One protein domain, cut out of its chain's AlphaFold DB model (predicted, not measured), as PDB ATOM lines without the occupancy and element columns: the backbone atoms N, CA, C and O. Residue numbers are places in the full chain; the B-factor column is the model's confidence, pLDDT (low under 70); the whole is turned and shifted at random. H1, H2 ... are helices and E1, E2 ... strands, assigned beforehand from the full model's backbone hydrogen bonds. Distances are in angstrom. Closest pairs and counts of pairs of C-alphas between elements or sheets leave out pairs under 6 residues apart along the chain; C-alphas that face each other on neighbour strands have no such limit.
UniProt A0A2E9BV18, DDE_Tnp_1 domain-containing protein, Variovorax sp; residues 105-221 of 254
ATOM      1  N   LEU A 105      -0.709 133.099  51.992       59.69
ATOM      2  CA  LEU A 105      -0.240 132.464  53.229       59.69
ATOM      3  C   LEU A 105      -0.007 130.959  53.022       59.69
ATOM      4  O   LEU A 105      -0.896 130.258  52.541       59.69
ATOM      5  N   ASP A 106       1.164 130.468  53.454       51.91
ATOM      6  CA  ASP A 106       1.507 129.029  53.516       51.91
ATOM      7  C   ASP A 106       0.754 128.303  54.629       51.91
ATOM      8  O   ASP A 106       0.433 127.118  54.557       51.91
ATOM      9  N   ARG A 107       0.556 129.009  55.747       49.47
ATOM     10  CA  ARG A 107       0.137 128.378  56.991       49.47
ATOM     11  C   ARG A 107      -1.375 128.384  57.072       49.47
ATOM     12  O   ARG A 107      -1.975 129.218  57.744       49.47
ATOM     13  N   VAL A 108      -1.976 127.421  56.387       52.34
ATOM     14  CA  VAL A 108      -3.364 127.051  56.645       52.34
ATOM     15  C   VAL A 108      -3.452 126.591  58.111       52.34
ATOM     16  O   VAL A 108      -2.591 125.818  58.550       52.34
ATOM     17  N   PRO A 109      -4.402 127.104  58.915       47.47
ATOM     18  CA  PRO A 109      -4.525 126.736  60.324       47.47
ATOM     19  C   PRO A 109      -4.598 125.215  60.498       47.47
ATOM     20  O   PRO A 109      -5.125 124.501  59.647       47.47
ATOM     21  N   ALA A 110      -4.053 124.725  61.616       42.25
ATOM     22  CA  ALA A 110      -3.804 123.301  61.868       42.25
ATOM     23  C   ALA A 110      -5.035 122.390  61.678       42.25
ATOM     24  O   ALA A 110      -4.862 121.217  61.364       42.25
ATOM     25  N   GLY A 111      -6.256 122.932  61.774       40.94
ATOM     26  CA  GLY A 111      -7.508 122.231  61.475       40.94
ATOM     27  C   GLY A 111      -7.729 121.849  60.003       40.94
ATOM     28  O   GLY A 111      -8.697 121.165  59.719       40.94
ATOM     29  N   LEU A 112      -6.855 122.261  59.074       43.66
ATOM     30  CA  LEU A 112      -6.819 121.789  57.681       43.66
ATOM     31  C   LEU A 112      -5.502 121.090  57.329       43.66
ATOM     32  O   LEU A 112      -5.318 120.655  56.197       43.66
ATOM     33  N   ALA A 113      -4.554 120.982  58.253       40.25
ATOM     34  CA  ALA A 113      -3.330 120.227  58.019       40.25
ATOM     35  C   ALA A 113      -3.556 118.784  58.480       40.25
ATOM     36  O   ALA A 113      -3.053 118.361  59.520       40.25
ATOM     37  N   GLY A 114      -4.352 118.028  57.719       37.66
ATOM     38  CA  GLY A 114      -4.498 116.591  57.932       37.66
ATOM     39  C   GLY A 114      -3.126 115.924  57.832       37.66
ATOM     40  O   GLY A 114      -2.498 115.929  56.771       37.66
ATOM     41  N   ARG A 115      -2.629 115.374  58.943       37.19
ATOM     42  CA  ARG A 115      -1.428 114.533  58.933       37.19
ATOM     43  C   ARG A 115      -1.755 113.280  58.118       37.19
ATOM     44  O   ARG A 115      -2.564 112.460  58.529       37.19
ATOM     45  N   GLY A 116      -1.134 113.140  56.952       37.56
ATOM     46  CA  GLY A 116      -0.987 111.854  56.261       37.56
ATOM     47  C   GLY A 116      -2.132 111.371  55.367       37.56
ATOM     48  O   GLY A 116      -1.888 110.489  54.554       37.56
ATOM     49  N   ARG A 117      -3.338 111.942  55.413       38.28
ATOM     50  CA  ARG A 117      -4.392 111.677  54.416       38.28
ATOM     51  C   ARG A 117      -5.118 112.972  54.090       38.28
ATOM     52  O   ARG A 117      -5.304 113.811  54.969       38.28
ATOM     53  N   ALA A 118      -5.468 113.148  52.819       40.88
ATOM     54  CA  ALA A 118      -6.189 114.307  52.316       40.88
ATOM     55  C   ALA A 118      -7.568 114.405  52.985       40.88
ATOM     56  O   ALA A 118      -8.550 113.897  52.455       40.88
ATOM     57  N   ALA A 119      -7.644 115.027  54.164       45.47
ATOM     58  CA  ALA A 119      -8.921 115.366  54.775       45.47
ATOM     59  C   ALA A 119      -9.672 116.261  53.779       45.47
ATOM     60  O   ALA A 119      -9.082 117.254  53.332       45.47
ATOM     61  N   PRO A 120     -10.902 115.918  53.364       49.94
ATOM     62  CA  PRO A 120     -11.648 116.709  52.400       49.94
ATOM     63  C   PRO A 120     -11.696 118.173  52.832       49.94
ATOM     64  O   PRO A 120     -11.826 118.475  54.013       49.94
ATOM     65  N   LEU A 121     -11.645 119.089  51.867       55.00
ATOM     66  CA  LEU A 121     -11.761 120.542  52.069       55.00
ATOM     67  C   LEU A 121     -12.977 120.962  52.928       55.00
ATOM     68  O   LEU A 121     -13.000 122.068  53.453       55.00
ATOM     69  N   ALA A 122     -13.968 120.072  53.075       46.34
ATOM     70  CA  ALA A 122     -15.160 120.251  53.899       46.34
ATOM     71  C   ALA A 122     -14.896 120.194  55.414       46.34
ATOM     72  O   ALA A 122     -15.693 120.738  56.172       46.34
ATOM     73  N   ASP A 123     -13.802 119.574  55.858       48.56
ATOM     74  CA  ASP A 123     -13.543 119.333  57.280       48.56
ATOM     75  C   ASP A 123     -12.626 120.422  57.849       48.56
ATOM     76  O   ASP A 123     -11.453 120.216  58.167       48.56
ATOM     77  N   ALA A 124     -13.129 121.656  57.857       49.03
ATOM     78  CA  ALA A 124     -12.435 122.760  58.493       49.03
ATOM     79  C   ALA A 124     -12.662 122.676  60.012       49.03
ATOM     80  O   ALA A 124     -13.778 122.855  60.492       49.03
ATOM     81  N   GLY A 125     -11.596 122.344  60.749       47.06
ATOM     82  CA  GLY A 125     -11.661 121.977  62.169       47.06
ATOM     83  C   GLY A 125     -12.342 122.982  63.111       47.06
ATOM     84  O   GLY A 125     -12.507 124.159  62.820       47.06
ATOM     85  N   GLN A 126     -12.707 122.518  64.303       43.19
ATOM     86  CA  GLN A 126     -13.410 123.292  65.331       43.19
ATOM     87  C   GLN A 126     -12.422 124.153  66.138       43.19
ATOM     88  O   GLN A 126     -11.966 123.781  67.215       43.19
ATOM     89  N   GLY A 127     -12.036 125.310  65.604       49.84
ATOM     90  CA  GLY A 127     -11.222 126.297  66.316       49.84
ATOM     91  C   GLY A 127     -11.779 127.704  66.141       49.84
ATOM     92  O   GLY A 127     -12.375 128.016  65.115       49.84
ATOM     93  N   GLN A 128     -11.544 128.592  67.108       53.91
ATOM     94  CA  GLN A 128     -12.006 129.991  67.045       53.91
ATOM     95  C   GLN A 128     -11.428 130.777  65.850       53.91
ATOM     96  O   GLN A 128     -11.973 131.809  65.476       53.91
ATOM     97  N   LEU A 129     -10.339 130.277  65.251       63.03
ATOM     98  CA  LEU A 129      -9.703 130.811  64.040       63.03
ATOM     99  C   LEU A 129      -9.814 129.870  62.830       63.03
ATOM    100  O   LEU A 129      -9.014 129.953  61.896       63.03
ATOM    101  N   ALA A 130     -10.756 128.930  62.861       66.94
ATOM    102  CA  ALA A 130     -10.917 127.988  61.772       66.94
ATOM    103  C   ALA A 130     -11.596 128.636  60.557       66.94
ATOM    104  O   ALA A 130     -12.546 129.409  60.727       66.94
ATOM    105  N   PRO A 131     -11.149 128.315  59.331       73.81
ATOM    106  CA  PRO A 131     -11.849 128.731  58.129       73.81
ATOM    107  C   PRO A 131     -13.213 128.059  58.066       73.81
ATOM    108  O   PRO A 131     -13.367 126.921  58.491       73.81
ATOM    109  N   ARG A 132     -14.192 128.717  57.459       83.56
ATOM    110  CA  ARG A 132     -15.431 128.074  57.016       83.56
ATOM    111  C   ARG A 132     -15.501 128.124  55.503       83.56
ATOM    112  O   ARG A 132     -15.273 129.183  54.930       83.56
ATOM    113  N   VAL A 133     -15.809 127.005  54.857       86.88
ATOM    114  CA  VAL A 133     -16.027 126.986  53.406       86.88
ATOM    115  C   VAL A 133     -17.346 127.692  53.108       86.88
ATOM    116  O   VAL A 133     -18.375 127.334  53.669       86.88
ATOM    117  N   VAL A 134     -17.288 128.723  52.269       87.69
ATOM    118  CA  VAL A 134     -18.461 129.463  51.784       87.69
ATOM    119  C   VAL A 134     -18.957 128.835  50.493       87.69
ATOM    120  O   VAL A 134     -20.143 128.568  50.353       87.69
ATOM    121  N   GLU A 135     -18.036 128.566  49.569       88.12
ATOM    122  CA  GLU A 135     -18.349 128.061  48.238       88.12
ATOM    123  C   GLU A 135     -17.208 127.175  47.739       88.12
ATOM    124  O   GLU A 135     -16.034 127.463  47.979       88.12
ATOM    125  N   ARG A 136     -17.535 126.096  47.026       87.81
ATOM    126  CA  ARG A 136     -16.549 125.287  46.301       87.81
ATOM    127  C   ARG A 136     -16.528 125.726  44.842       87.81
ATOM    128  O   ARG A 136     -17.506 125.527  44.137       87.81
ATOM    129  N   LEU A 137     -15.399 126.285  44.411       85.50
ATOM    130  CA  LEU A 137     -15.183 126.752  43.040       85.50
ATOM    131  C   LEU A 137     -14.735 125.597  42.127       85.50
ATOM    132  O   LEU A 137     -15.086 125.557  40.951       85.50
ATOM    133  N   ALA A 138     -13.964 124.651  42.672       85.56
ATOM    134  CA  ALA A 138     -13.566 123.400  42.028       85.56
ATOM    135  C   ALA A 138     -13.242 122.326  43.087       85.56
ATOM    136  O   ALA A 138     -13.299 122.571  44.292       85.56
ATOM    137  N   GLU A 139     -12.849 121.124  42.655       83.88
ATOM    138  CA  GLU A 139     -12.478 120.029  43.569       83.88
ATOM    139  C   GLU A 139     -11.356 120.428  44.547       83.88
ATOM    140  O   GLU A 139     -11.401 120.101  45.735       83.88
ATOM    141  N   SER A 140     -10.372 121.178  44.045       86.25
ATOM    142  CA  SER A 140      -9.188 121.627  44.790       86.25
ATOM    143  C   SER A 140      -9.183 123.139  45.043       86.25
ATOM    144  O   SER A 140      -8.127 123.732  45.254       86.25
ATOM    145  N   ASP A 141     -10.350 123.780  44.983       89.25
ATOM    146  CA  ASP A 141     -10.476 125.231  45.075       89.25
ATOM    147  C   ASP A 141     -11.776 125.633  45.774       89.25
ATOM    148  O   ASP A 141     -12.869 125.264  45.341       89.25
ATOM    149  N   ALA A 142     -11.676 126.399  46.854       89.94
ATOM    150  CA  ALA A 142     -12.839 126.905  47.569       89.94
ATOM    151  C   ALA A 142     -12.658 128.339  48.036       89.94
ATOM    152  O   ALA A 142     -11.586 128.750  48.474       89.94
ATOM    153  N   LEU A 143     -13.760 129.073  48.050       91.38
ATOM    154  CA  LEU A 143     -13.874 130.312  48.789       91.38
ATOM    155  C   LEU A 143     -14.127 129.986  50.265       91.38
ATOM    156  O   LEU A 143     -15.058 129.262  50.622       91.38
ATOM    157  N   ILE A 144     -13.281 130.525  51.134       90.19
ATOM    158  CA  ILE A 144     -13.336 130.372  52.583       90.19
ATOM    159  C   ILE A 144     -13.571 131.719  53.264       90.19
ATOM    160  O   ILE A 144     -13.156 132.781  52.801       90.19
ATOM    161  N   ARG A 145     -14.206 131.667  54.427       89.81
ATOM    162  CA  ARG A 145     -14.389 132.785  55.340       89.81
ATOM    163  C   ARG A 145     -13.559 132.542  56.586       89.81
ATOM    164  O   ARG A 145     -13.674 131.497  57.222       89.81
ATOM    165  N   MET A 146     -12.735 133.514  56.926       87.25
ATOM    166  CA  MET A 146     -11.821 133.481  58.055       87.25
ATOM    167  C   MET A 146     -12.291 134.486  59.107       87.25
ATOM    168  O   MET A 146     -12.615 135.621  58.754       87.25
ATOM    169  N   PRO A 147     -12.350 134.115  60.393       86.19
ATOM    170  CA  PRO A 147     -12.638 135.076  61.449       86.19
ATOM    171  C   PRO A 147     -11.472 136.060  61.608       86.19
ATOM    172  O   PRO A 147     -10.298 135.683  61.527       86.19
ATOM    173  N   GLU A 148     -11.794 137.326  61.858       85.31
ATOM    174  CA  GLU A 148     -10.795 138.330  62.212       85.31
ATOM    175  C   GLU A 148     -10.361 138.171  63.669       85.31
ATOM    176  O   GLU A 148     -11.179 138.000  64.584       85.31
ATOM    177  N   SER A 149      -9.049 138.257  63.904       84.88
ATOM    178  CA  SER A 149      -8.506 138.090  65.252       84.88
ATOM    179  C   SER A 149      -9.066 139.154  66.202       84.88
ATOM    180  O   SER A 149      -9.227 140.322  65.837       84.88
ATOM    181  N   GLN A 150      -9.347 138.770  67.450       84.50
ATOM    182  CA  GLN A 150      -9.878 139.703  68.449       84.50
ATOM    183  C   GLN A 150      -8.932 140.893  68.662       84.50
ATOM    184  O   GLN A 150      -9.384 142.033  68.723       84.50
ATOM    185  N   ARG A 151      -7.617 140.642  68.668       86.00
ATOM    186  CA  ARG A 151      -6.590 141.686  68.758       86.00
ATOM    187  C   ARG A 151      -6.639 142.669  67.583       86.00
ATOM    188  O   ARG A 151      -6.503 143.867  67.802       86.00
ATOM    189  N   ALA A 152      -6.841 142.194  66.351       84.69
ATOM    190  CA  ALA A 152      -6.967 143.080  65.190       84.69
ATOM    191  C   ALA A 152      -8.205 143.978  65.304       84.69
ATOM    192  O   ALA A 152      -8.104 145.178  65.063       84.69
ATOM    193  N   ARG A 153      -9.336 143.423  65.753       87.44
ATOM    194  CA  ARG A 153     -10.575 144.185  65.980       87.44
ATOM    195  C   ARG A 153     -10.472 145.177  67.141       87.44
ATOM    196  O   ARG A 153     -11.035 146.256  67.050       87.44
ATOM    197  N   GLN A 154      -9.713 144.865  68.192       89.31
ATOM    198  CA  GLN A 154      -9.417 145.826  69.267       89.31
ATOM    199  C   GLN A 154      -8.595 147.017  68.760       89.31
ATOM    200  O   GLN A 154      -8.873 148.154  69.121       89.31
ATOM    201  N   LEU A 155      -7.594 146.766  67.909       91.44
ATOM    202  CA  LEU A 155      -6.776 147.827  67.313       91.44
ATOM    203  C   LEU A 155      -7.535 148.631  66.249       91.44
ATOM    204  O   LEU A 155      -7.207 149.790  66.007       91.44
ATOM    205  N   ARG A 156      -8.504 148.007  65.573       88.62
ATOM    206  CA  ARG A 156      -9.307 148.603  64.502       88.62
ATOM    207  C   ARG A 156     -10.759 148.111  64.588       88.62
ATOM    208  O   ARG A 156     -11.096 147.121  63.931       88.62
ATOM    209  N   PRO A 157     -11.618 148.796  65.364       89.06
ATOM    210  CA  PRO A 157     -13.015 148.403  65.566       89.06
ATOM    211  C   PRO A 157     -13.862 148.367  64.289       89.06
ATOM    212  O   PRO A 157     -14.867 147.668  64.236       89.06
ATOM    213  N   GLN A 158     -13.445 149.084  63.243       91.50
ATOM    214  CA  GLN A 158     -14.102 149.116  61.938       91.50
ATOM    215  C   GLN A 158     -13.880 147.854  61.089       91.50
ATOM    216  O   GLN A 158     -14.469 147.727  60.017       91.50
ATOM    217  N   LEU A 159     -12.993 146.943  61.507       87.25
ATOM    218  CA  LEU A 159     -12.756 145.706  60.768       87.25
ATOM    219  C   LEU A 159     -13.978 144.780  60.852       87.25
ATOM    220  O   LEU A 159     -14.582 144.643  61.921       87.25
ATOM    221  N   PRO A 160     -14.320 144.087  59.753       87.81
ATOM    222  CA  PRO A 160     -15.412 143.130  59.770       87.81
ATOM    223  C   PRO A 160     -15.120 141.987  60.749       87.81
ATOM    224  O   PRO A 160     -13.978 141.692  61.094       87.81
ATOM    225  N   SER A 161     -16.164 141.283  61.187       86.06
ATOM    226  CA  SER A 161     -15.995 140.095  62.037       86.06
ATOM    227  C   SER A 161     -15.249 138.962  61.328       86.06
ATOM    228  O   SER A 161     -14.629 138.119  61.978       86.06
ATOM    229  N   HIS A 162     -15.319 138.941  59.999       87.75
ATOM    230  CA  HIS A 162     -14.730 137.921  59.155       87.75
ATOM    231  C   HIS A 162     -14.267 138.529  57.833       87.75
ATOM    232  O   HIS A 162     -14.937 139.410  57.293       87.75
ATOM    233  N   TRP A 163     -13.211 137.967  57.265       87.88
ATOM    234  CA  TRP A 163     -12.718 138.274  55.929       87.88
ATOM    235  C   TRP A 163     -12.840 137.051  55.018       87.88
ATOM    236  O   TRP A 163     -12.957 135.915  55.483       87.88
ATOM    237  N   GLN A 164     -12.870 137.283  53.708       89.88
ATOM    238  CA  GLN A 164     -12.957 136.222  52.707       89.88
ATOM    239  C   GLN A 164     -11.596 135.981  52.064       89.88
ATOM    240  O   GLN A 164     -10.848 136.918  51.781       89.88
ATOM    241  N   ALA A 165     -11.300 134.715  51.808       90.56
ATOM    242  CA  ALA A 165     -10.092 134.273  51.138       90.56
ATOM    243  C   ALA A 165     -10.414 133.075  50.251       90.56
ATOM    244  O   ALA A 165     -11.421 132.405  50.439       90.56
ATOM    245  N   ARG A 166      -9.542 132.760  49.309       90.38
ATOM    246  CA  ARG A 166      -9.643 131.557  48.491       90.38
ATOM    247  C   ARG A 166      -8.584 130.559  48.934       90.38
ATOM    248  O   ARG A 166      -7.417 130.911  49.096       90.38
ATOM    249  N   LEU A 167      -9.006 129.328  49.161       90.12
ATOM    250  CA  LEU A 167      -8.192 128.198  49.561       90.12
ATOM    251  C   LEU A 167      -7.988 127.288  48.357       90.12
ATOM    252  O   LEU A 167      -8.933 126.711  47.829       90.12
ATOM    253  N   ILE A 168      -6.732 127.158  47.960       90.06
ATOM    254  CA  ILE A 168      -6.313 126.391  46.798       90.06
ATOM    255  C   ILE A 168      -5.489 125.211  47.277       90.06
ATOM    256  O   ILE A 168      -4.593 125.365  48.106       90.06
ATOM    257  N   GLU A 169      -5.752 124.042  46.719       88.81
ATOM    258  CA  GLU A 169      -4.978 122.841  46.955       88.81
ATOM    259  C   GLU A 169      -4.297 122.380  45.665       88.81
ATOM    260  O   GLU A 169      -4.912 122.285  44.608       88.81
ATOM    261  N   VAL A 170      -2.996 122.112  45.731       87.06
ATOM    262  CA  VAL A 170      -2.204 121.672  44.577       87.06
ATOM    263  C   VAL A 170      -1.204 120.600  44.986       87.06
ATOM    264  O   VAL A 170      -0.673 120.606  46.097       87.06
ATOM    265  N   SER A 171      -0.915 119.673  44.075       86.50
ATOM    266  CA  SER A 171       0.162 118.700  44.261       86.50
ATOM    267  C   SER A 171       1.482 119.300  43.777       86.50
ATOM    268  O   SER A 171       1.642 119.583  42.594       86.50
ATOM    269  N   VAL A 172       2.430 119.505  44.692       80.75
ATOM    270  CA  VAL A 172       3.781 119.999  44.386       80.75
ATOM    271  C   VAL A 172       4.779 118.922  44.795       80.75
ATOM    272  O   VAL A 172       4.907 118.608  45.980       80.75
ATOM    273  N   GLY A 173       5.474 118.332  43.819       77.69
ATOM    274  CA  GLY A 173       6.452 117.264  44.065       77.69
ATOM    275  C   GLY A 173       5.838 116.021  44.720       77.69
ATOM    276  O   GLY A 173       6.395 115.492  45.679       77.69
ATOM    277  N   GLY A 174       4.643 115.613  44.278       83.69
ATOM    278  CA  GLY A 174       3.921 114.452  44.814       83.69
ATOM    279  C   GLY A 174       3.270 114.668  46.186       83.69
ATOM    280  O   GLY A 174       2.662 113.749  46.727       83.69
ATOM    281  N   ARG A 175       3.371 115.873  46.764       83.62
ATOM    282  CA  ARG A 175       2.738 116.228  48.041       83.62
ATOM    283  C   ARG A 175       1.640 117.260  47.825       83.62
ATOM    284  O   ARG A 175       1.883 118.308  47.233       83.62
ATOM    285  N   ARG A 176       0.450 116.992  48.369       83.81
ATOM    286  CA  ARG A 176      -0.662 117.953  48.391       83.81
ATOM    287  C   ARG A 176      -0.326 119.095  49.356       83.81
ATOM    288  O   ARG A 176       0.006 118.855  50.516       83.81
ATOM    289  N   ARG A 177      -0.376 120.330  48.863       83.75
ATOM    290  CA  ARG A 177      -0.145 121.572  49.608       83.75
ATOM    291  C   ARG A 177      -1.355 122.479  49.464       83.75
ATOM    292  O   ARG A 177      -1.977 122.512  48.406       83.75
ATOM    293  N   ARG A 178      -1.668 123.211  50.530       85.81
ATOM    294  CA  ARG A 178      -2.798 124.139  50.593       85.81
ATOM    295  C   ARG A 178      -2.283 125.562  50.740       85.81
ATOM    296  O   ARG A 178      -1.398 125.799  51.554       85.81
ATOM    297  N   PHE A 179      -2.862 126.489  49.990       86.12
ATOM    298  CA  PHE A 179      -2.497 127.900  49.969       86.12
ATOM    299  C   PHE A 179      -3.740 128.764  50.154       86.12
ATOM    300  O   PHE A 179      -4.784 128.470  49.578       86.12
ATOM    301  N   ILE A 180      -3.627 129.841  50.932       88.44
ATOM    302  CA  ILE A 180      -4.708 130.822  51.102       88.44
ATOM    303  C   ILE A 180      -4.321 132.109  50.388       88.44
ATOM    304  O   ILE A 180      -3.286 132.683  50.717       88.44
ATOM    305  N   THR A 181      -5.159 132.575  49.465       88.12
ATOM    306  CA  THR A 181      -4.972 133.814  48.702       88.12
ATOM    307  C   THR A 181      -6.124 134.793  48.921       88.12
ATOM    308  O   THR A 181      -7.277 134.391  49.056       88.12
ATOM    309  N   SER A 182      -5.838 136.094  48.894       87.19
ATOM    310  CA  SER A 182      -6.870 137.136  48.804       87.19
ATOM    311  C   SER A 182      -7.485 137.258  47.400       87.19
ATOM    312  O   SER A 182      -8.486 137.949  47.223       87.19
ATOM    313  N   LEU A 183      -6.899 136.604  46.389       88.81
ATOM    314  CA  LEU A 183      -7.352 136.647  44.995       88.81
ATOM    315  C   LEU A 183      -8.505 135.662  44.753       88.81
ATOM    316  O   LEU A 183      -8.289 134.466  44.559       88.81
ATOM    317  N   GLN A 184      -9.733 136.173  44.730       85.50
ATOM    318  CA  GLN A 184     -10.947 135.348  44.659       85.50
ATOM    319  C   GLN A 184     -11.286 134.857  43.239       85.50
ATOM    320  O   GLN A 184     -11.888 133.801  43.081       85.50
ATOM    321  N   GLY A 185     -10.872 135.581  42.192       86.00
ATOM    322  CA  GLY A 185     -11.241 135.264  40.809       86.00
ATOM    323  C   GLY A 185     -10.554 134.009  40.262       86.00
ATOM    324  O   GLY A 185      -9.409 134.085  39.819       86.00
ATOM    325  N   ALA A 186     -11.258 132.872  40.223       84.62
ATOM    326  CA  ALA A 186     -10.688 131.600  39.766       84.62
ATOM    327  C   ALA A 186     -10.260 131.586  38.295       84.62
ATOM    328  O   ALA A 186      -9.206 131.038  37.969       84.62
ATOM    329  N   ARG A 187     -11.032 132.245  37.425       86.19
ATOM    330  CA  ARG A 187     -10.731 132.357  35.990       86.19
ATOM    331  C   ARG A 187      -9.554 133.293  35.704       86.19
ATOM    332  O   ARG A 187      -8.726 132.983  34.859       86.19
ATOM    333  N   ALA A 188      -9.482 134.419  36.416       87.50
ATOM    334  CA  ALA A 188      -8.410 135.405  36.259       87.50
ATOM    335  C   ALA A 188      -7.096 134.954  36.916       87.50
ATOM    336  O   ALA A 188      -6.014 135.298  36.450       87.50
ATOM    337  N   HIS A 189      -7.189 134.169  37.992       87.44
ATOM    338  CA  HIS A 189      -6.048 133.679  38.754       87.44
ATOM    339  C   HIS A 189      -6.141 132.157  38.927       87.44
ATOM    340  O   HIS A 189      -6.628 131.675  39.956       87.44
ATOM    341  N   PRO A 190      -5.693 131.373  37.935       89.25
ATOM    342  CA  PRO A 190      -5.708 129.920  38.019       89.25
ATOM    343  C   PRO A 190      -4.865 129.395  39.187       89.25
ATOM    344  O   PRO A 190      -3.756 129.871  39.440       89.25
ATOM    345  N   ALA A 191      -5.361 128.351  39.855       87.56
ATOM    346  CA  ALA A 191      -4.706 127.710  41.000       87.56
ATOM    347  C   ALA A 191      -3.238 127.326  40.734       87.56
ATOM    348  O   ALA A 191      -2.365 127.550  41.570       87.56
ATOM    349  N   ARG A 192      -2.958 126.796  39.537       87.00
ATOM    350  CA  ARG A 192      -1.609 126.394  39.119       87.00
ATOM    351  C   ARG A 192      -0.641 127.577  39.032       87.00
ATOM    352  O   ARG A 192       0.459 127.490  39.559       87.00
ATOM    353  N   GLN A 193      -1.071 128.693  38.440       89.31
ATOM    354  CA  GLN A 193      -0.232 129.891  38.328       89.31
ATOM    355  C   GLN A 193       0.084 130.482  39.707       89.31
ATOM    356  O   GLN A 193       1.211 130.893  39.969       89.31
ATOM    357  N   LEU A 194      -0.890 130.469  40.620       89.12
ATOM    358  CA  LEU A 194      -0.680 130.899  42.003       89.12
ATOM    359  C   LEU A 194       0.319 129.997  42.744       89.12
ATOM    360  O   LEU A 194       1.153 130.498  43.497       89.12
ATOM    361  N   ALA A 195       0.281 128.686  42.500       87.06
ATOM    362  CA  ALA A 195       1.259 127.749  43.047       87.06
ATOM    363  C   ALA A 195       2.678 127.995  42.506       87.06
ATOM    364  O   ALA A 195       3.641 127.957  43.273       87.06
ATOM    365  N   ASP A 196       2.810 128.296  41.213       88.00
ATOM    366  CA  ASP A 196       4.097 128.622  40.593       88.00
ATOM    367  C   ASP A 196       4.687 129.925  41.148       88.00
ATOM    368  O   ASP A 196       5.876 129.977  41.469       88.00
ATOM    369  N   LEU A 197       3.860 130.954  41.351       89.88
ATOM    370  CA  LEU A 197       4.275 132.189  42.026       89.88
ATOM    371  C   LEU A 197       4.743 131.920  43.461       89.88
ATOM    372  O   LEU A 197       5.730 132.497  43.921       89.88
ATOM    373  N   TYR A 198       4.073 131.009  44.169       85.75
ATOM    374  CA  TYR A 198       4.484 130.620  45.514       85.75
ATOM    375  C   TYR A 198       5.838 129.901  45.525       85.75
ATOM    376  O   TYR A 198       6.677 130.167  46.389       85.75
ATOM    377  N   ARG A 199       6.094 129.038  44.535       85.31
ATOM    378  CA  ARG A 199       7.402 128.401  44.341       85.31
ATOM    379  C   ARG A 199       8.500 129.445  44.123       85.31
ATOM    380  O   ARG A 199       9.511 129.394  44.816       85.31
ATOM    381  N   GLN A 200       8.281 130.409  43.228       89.00
ATOM    382  CA  GLN A 200       9.251 131.479  42.952       89.00
ATOM    383  C   GLN A 200       9.561 132.308  44.204       89.00
ATOM    384  O   GLN A 200      10.717 132.620  44.484       89.00
ATOM    385  N   ARG A 201       8.543 132.625  45.012       89.81
ATOM    386  CA  ARG A 201       8.750 133.301  46.297       89.81
ATOM    387  C   ARG A 201       9.658 132.485  47.222       89.81
ATOM    388  O   ARG A 201      10.544 133.056  47.854       89.81
ATOM    389  N   TRP A 202       9.440 131.176  47.316       86.56
ATOM    390  CA  TRP A 202      10.266 130.315  48.161       86.56
ATOM    391  C   TRP A 202      11.722 130.257  47.679       86.56
ATOM    392  O   TRP A 202      12.635 130.323  48.495       86.56
ATOM    393  N   GLU A 203      11.949 130.227  46.366       88.31
ATOM    394  CA  GLU A 203      13.293 130.312  45.773       88.31
ATOM    395  C   GLU A 203      14.000 131.619  46.148       88.31
ATOM    396  O   GLU A 203      15.174 131.607  46.518       88.31
ATOM    397  N   ILE A 204      13.274 132.740  46.164       91.31
ATOM    398  CA  ILE A 204      13.802 134.028  46.635       91.31
ATOM    399  C   ILE A 204      14.158 133.967  48.131       91.31
ATOM    400  O   ILE A 204      15.218 134.445  48.539       91.31
ATOM    401  N   GLU A 205      13.307 133.368  48.968       91.88
ATOM    402  CA  GLU A 205      13.575 133.197  50.403       91.88
ATOM    403  C   GLU A 205      14.808 132.313  50.665       91.88
ATOM    404  O   GLU A 205      15.591 132.599  51.579       91.88
ATOM    405  N   LEU A 206      15.009 131.267  49.858       90.12
ATOM    406  CA  LEU A 206      16.206 130.426  49.889       90.12
ATOM    407  C   LEU A 206      17.450 131.210  49.461       90.12
ATOM    408  O   LEU A 206      18.432 131.216  50.203       90.12
ATOM    409  N   GLY A 207      17.385 131.969  48.366       92.88
ATOM    410  CA  GLY A 207      18.490 132.825  47.931       92.88
ATOM    411  C   GLY A 207      18.896 133.846  49.001       92.88
ATOM    412  O   GLY A 207      20.076 134.002  49.317       92.88
ATOM    413  N   PHE A 208      17.929 134.488  49.667       92.62
ATOM    414  CA  PHE A 208      18.230 135.386  50.788       92.62
ATOM    415  C   PHE A 208      18.858 134.671  51.984       92.62
ATOM    416  O   PHE A 208      19.664 135.273  52.699       92.62
ATOM    417  N   ARG A 209      18.488 133.415  52.245       87.25
ATOM    418  CA  ARG A 209      19.118 132.608  53.293       87.25
ATOM    419  C   ARG A 209      20.576 132.324  52.951       87.25
ATOM    420  O   ARG A 209      21.422 132.519  53.816       87.25
ATOM    421  N   GLU A 210      20.859 131.925  51.718       88.44
ATOM    422  CA  GLU A 210      22.213 131.630  51.243       88.44
ATOM    423  C   GLU A 210      23.119 132.859  51.321       88.44
ATOM    424  O   GLU A 210      24.215 132.776  51.870       88.44
ATOM    425  N   ILE A 211      22.632 134.023  50.878       91.25
ATOM    426  CA  ILE A 211      23.361 135.294  50.988       91.25
ATOM    427  C   ILE A 211      23.644 135.630  52.456       91.25
ATOM    428  O   ILE A 211      24.764 135.968  52.821       91.25
ATOM    429  N   LYS A 212      22.643 135.526  53.337       87.38
ATOM    430  CA  LYS A 212      22.839 135.830  54.765       87.38
ATOM    431  C   LYS A 212      23.810 134.859  55.432       87.38
ATOM    432  O   LYS A 212      24.582 135.278  56.288       87.38
ATOM    433  N   GLN A 213      23.769 133.586  55.053       85.19
ATOM    434  CA  GLN A 213      24.660 132.562  55.583       85.19
ATOM    435  C   GLN A 213      26.098 132.765  55.099       85.19
ATOM    436  O   GLN A 213      27.018 132.668  55.909       85.19
ATOM    437  N   SER A 214      26.306 133.080  53.817       82.00
ATOM    438  CA  SER A 214      27.641 133.341  53.268       82.00
ATOM    439  C   SER A 214      28.266 134.604  53.859       82.00
ATOM    440  O   SER A 214      29.429 134.572  54.247       82.00
ATOM    441  N   LEU A 215      27.481 135.671  54.055       87.50
ATOM    442  CA  LEU A 215      27.927 136.892  54.741       87.50
ATOM    443  C   LEU A 215      28.334 136.661  56.204       87.50
ATOM    444  O   LEU A 215      29.048 137.478  56.780       87.50
ATOM    445  N   GLN A 216      27.877 135.573  56.823       81.50
ATOM    446  CA  GLN A 216      28.236 135.196  58.191       81.50
ATOM    447  C   GLN A 216      29.382 134.172  58.235       81.50
ATOM    448  O   GLN A 216      29.636 133.615  59.297       81.50
ATOM    449  N   ASP A 217      30.070 133.885  57.120       76.75
ATOM    450  CA  ASP A 217      31.028 132.770  56.973       76.75
ATOM    451  C   ASP A 217      30.440 131.414  57.414       76.75
ATOM    452  O   ASP A 217      31.137 130.571  57.982       76.75
ATOM    453  N   ALA A 218      29.126 131.224  57.254       70.88
ATOM    454  CA  ALA A 218      28.373 130.109  57.834       70.88
ATOM    455  C   ALA A 218      28.557 129.932  59.360       70.88
ATOM    456  O   ALA A 218      28.236 128.874  59.908       70.88
ATOM    457  N   LYS A 219      29.039 130.960  60.071       72.88
ATOM    458  CA  LYS A 219      29.177 130.948  61.527       72.88
ATOM    459  C   LYS A 219      27.785 131.016  62.157       72.88
ATOM    460  O   LYS A 219      26.972 131.861  61.773       72.88
ATOM    461  N   PRO A 220      27.492 130.166  63.151       69.00
ATOM    462  CA  PRO A 220      26.224 130.232  63.853       69.00
ATOM    463  C   PRO A 220      26.124 131.554  64.624       69.00
ATOM    464  O   PRO A 220      26.929 131.831  65.513       69.00
ATOM    465  N   VAL A 221      25.114 132.368  64.310       67.62
ATOM    466  CA  VAL A 221      24.793 133.561  65.103       67.62
ATOM    467  C   VAL A 221      24.063 133.123  66.368       67.62
ATOM    468  O   VAL A 221      22.873 132.793  66.344       67.62
TER     469      VAL A 221
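What this domain is: This is residues 105 to 221 of the 254 residues of the protein "DDE_Tnp_1 domain-containing protein" of Variovorax sp (UniProt A0A2E9BV18). A strongly twisted sheet of four strands, made of two hairpins, has one long helix, H2, whose first residues, 191 to 199, pack across one face, while its residues 200 to 209 stick out beyond the sheet as an arm. The short helix H1 sits between E2 and E3, off the end of the sheet, and residues 105 to 131, with no named element, wind past the face opposite to H2. The printed part has 117 residues, with E1, E2, H1, E3, E4 and H2 in that order along it; the sheet runs E1 E2 E3 E4, all antiparallel. The class is mixed, helices and strands; the whole is loose, with a radius of gyration of the C-alphas of 17.2 A and spans of 49 by 39 by 31 A.

How they stand to each other: E1, residues 132 to 138, is an edge strand and forms a hairpin with E2, residues 141 to 147; N 134 and O 143 are 2.8 A apart, within hydrogen-bond range. H1, residues 150 to 155, is not on the sheet. E3, residues 162 to 172, is antiparallel to E2 at 141 degrees, with N 144 and O 165 at 2.7 A. E4, residues 175 to 181, is the other edge strand and forms a hairpin with E3; N 168 and O 179 are 2.9 A apart. H2, residues 191 to 215, is on the sheet at a height of 8.9 A over it, in two layers, a helix on one face of a sheet. It lies over E4 and only just over E3, on which 3 of its C-alphas fall. It runs across the strands, at 84 degrees to E4 on the local plane. The closest C-alphas of E3 and H2 are those of Ile 168 and Ala 191, 6.2 A apart. H1 and H2 are apart. In both helices every O i to N i+4 pair is within hydrogen-bond range.

Where its parts are: E1 begins at C-alpha 132, (-15.431, 128.074, 57.016), and measures 15.8 A. E2 measures 19.2 A, H1 8.8 A and E4 19.2 A. E3, the longest strand, runs 29.7 A from C-alpha 162 at (-14.730, 137.921, 59.155). H2 runs 36.6 A and ends at C-alpha 215, (27.927, 136.892, 54.741).

The domain as a whole: The two C-alphas farthest apart are those of Glu 135 and Asp 217, at 50.4 A. The printed part has no cut, and no link between named elements is long. Mean pLDDT of the printed part is 77.8; residues 105 to 130 and 220 to 221 are under 70.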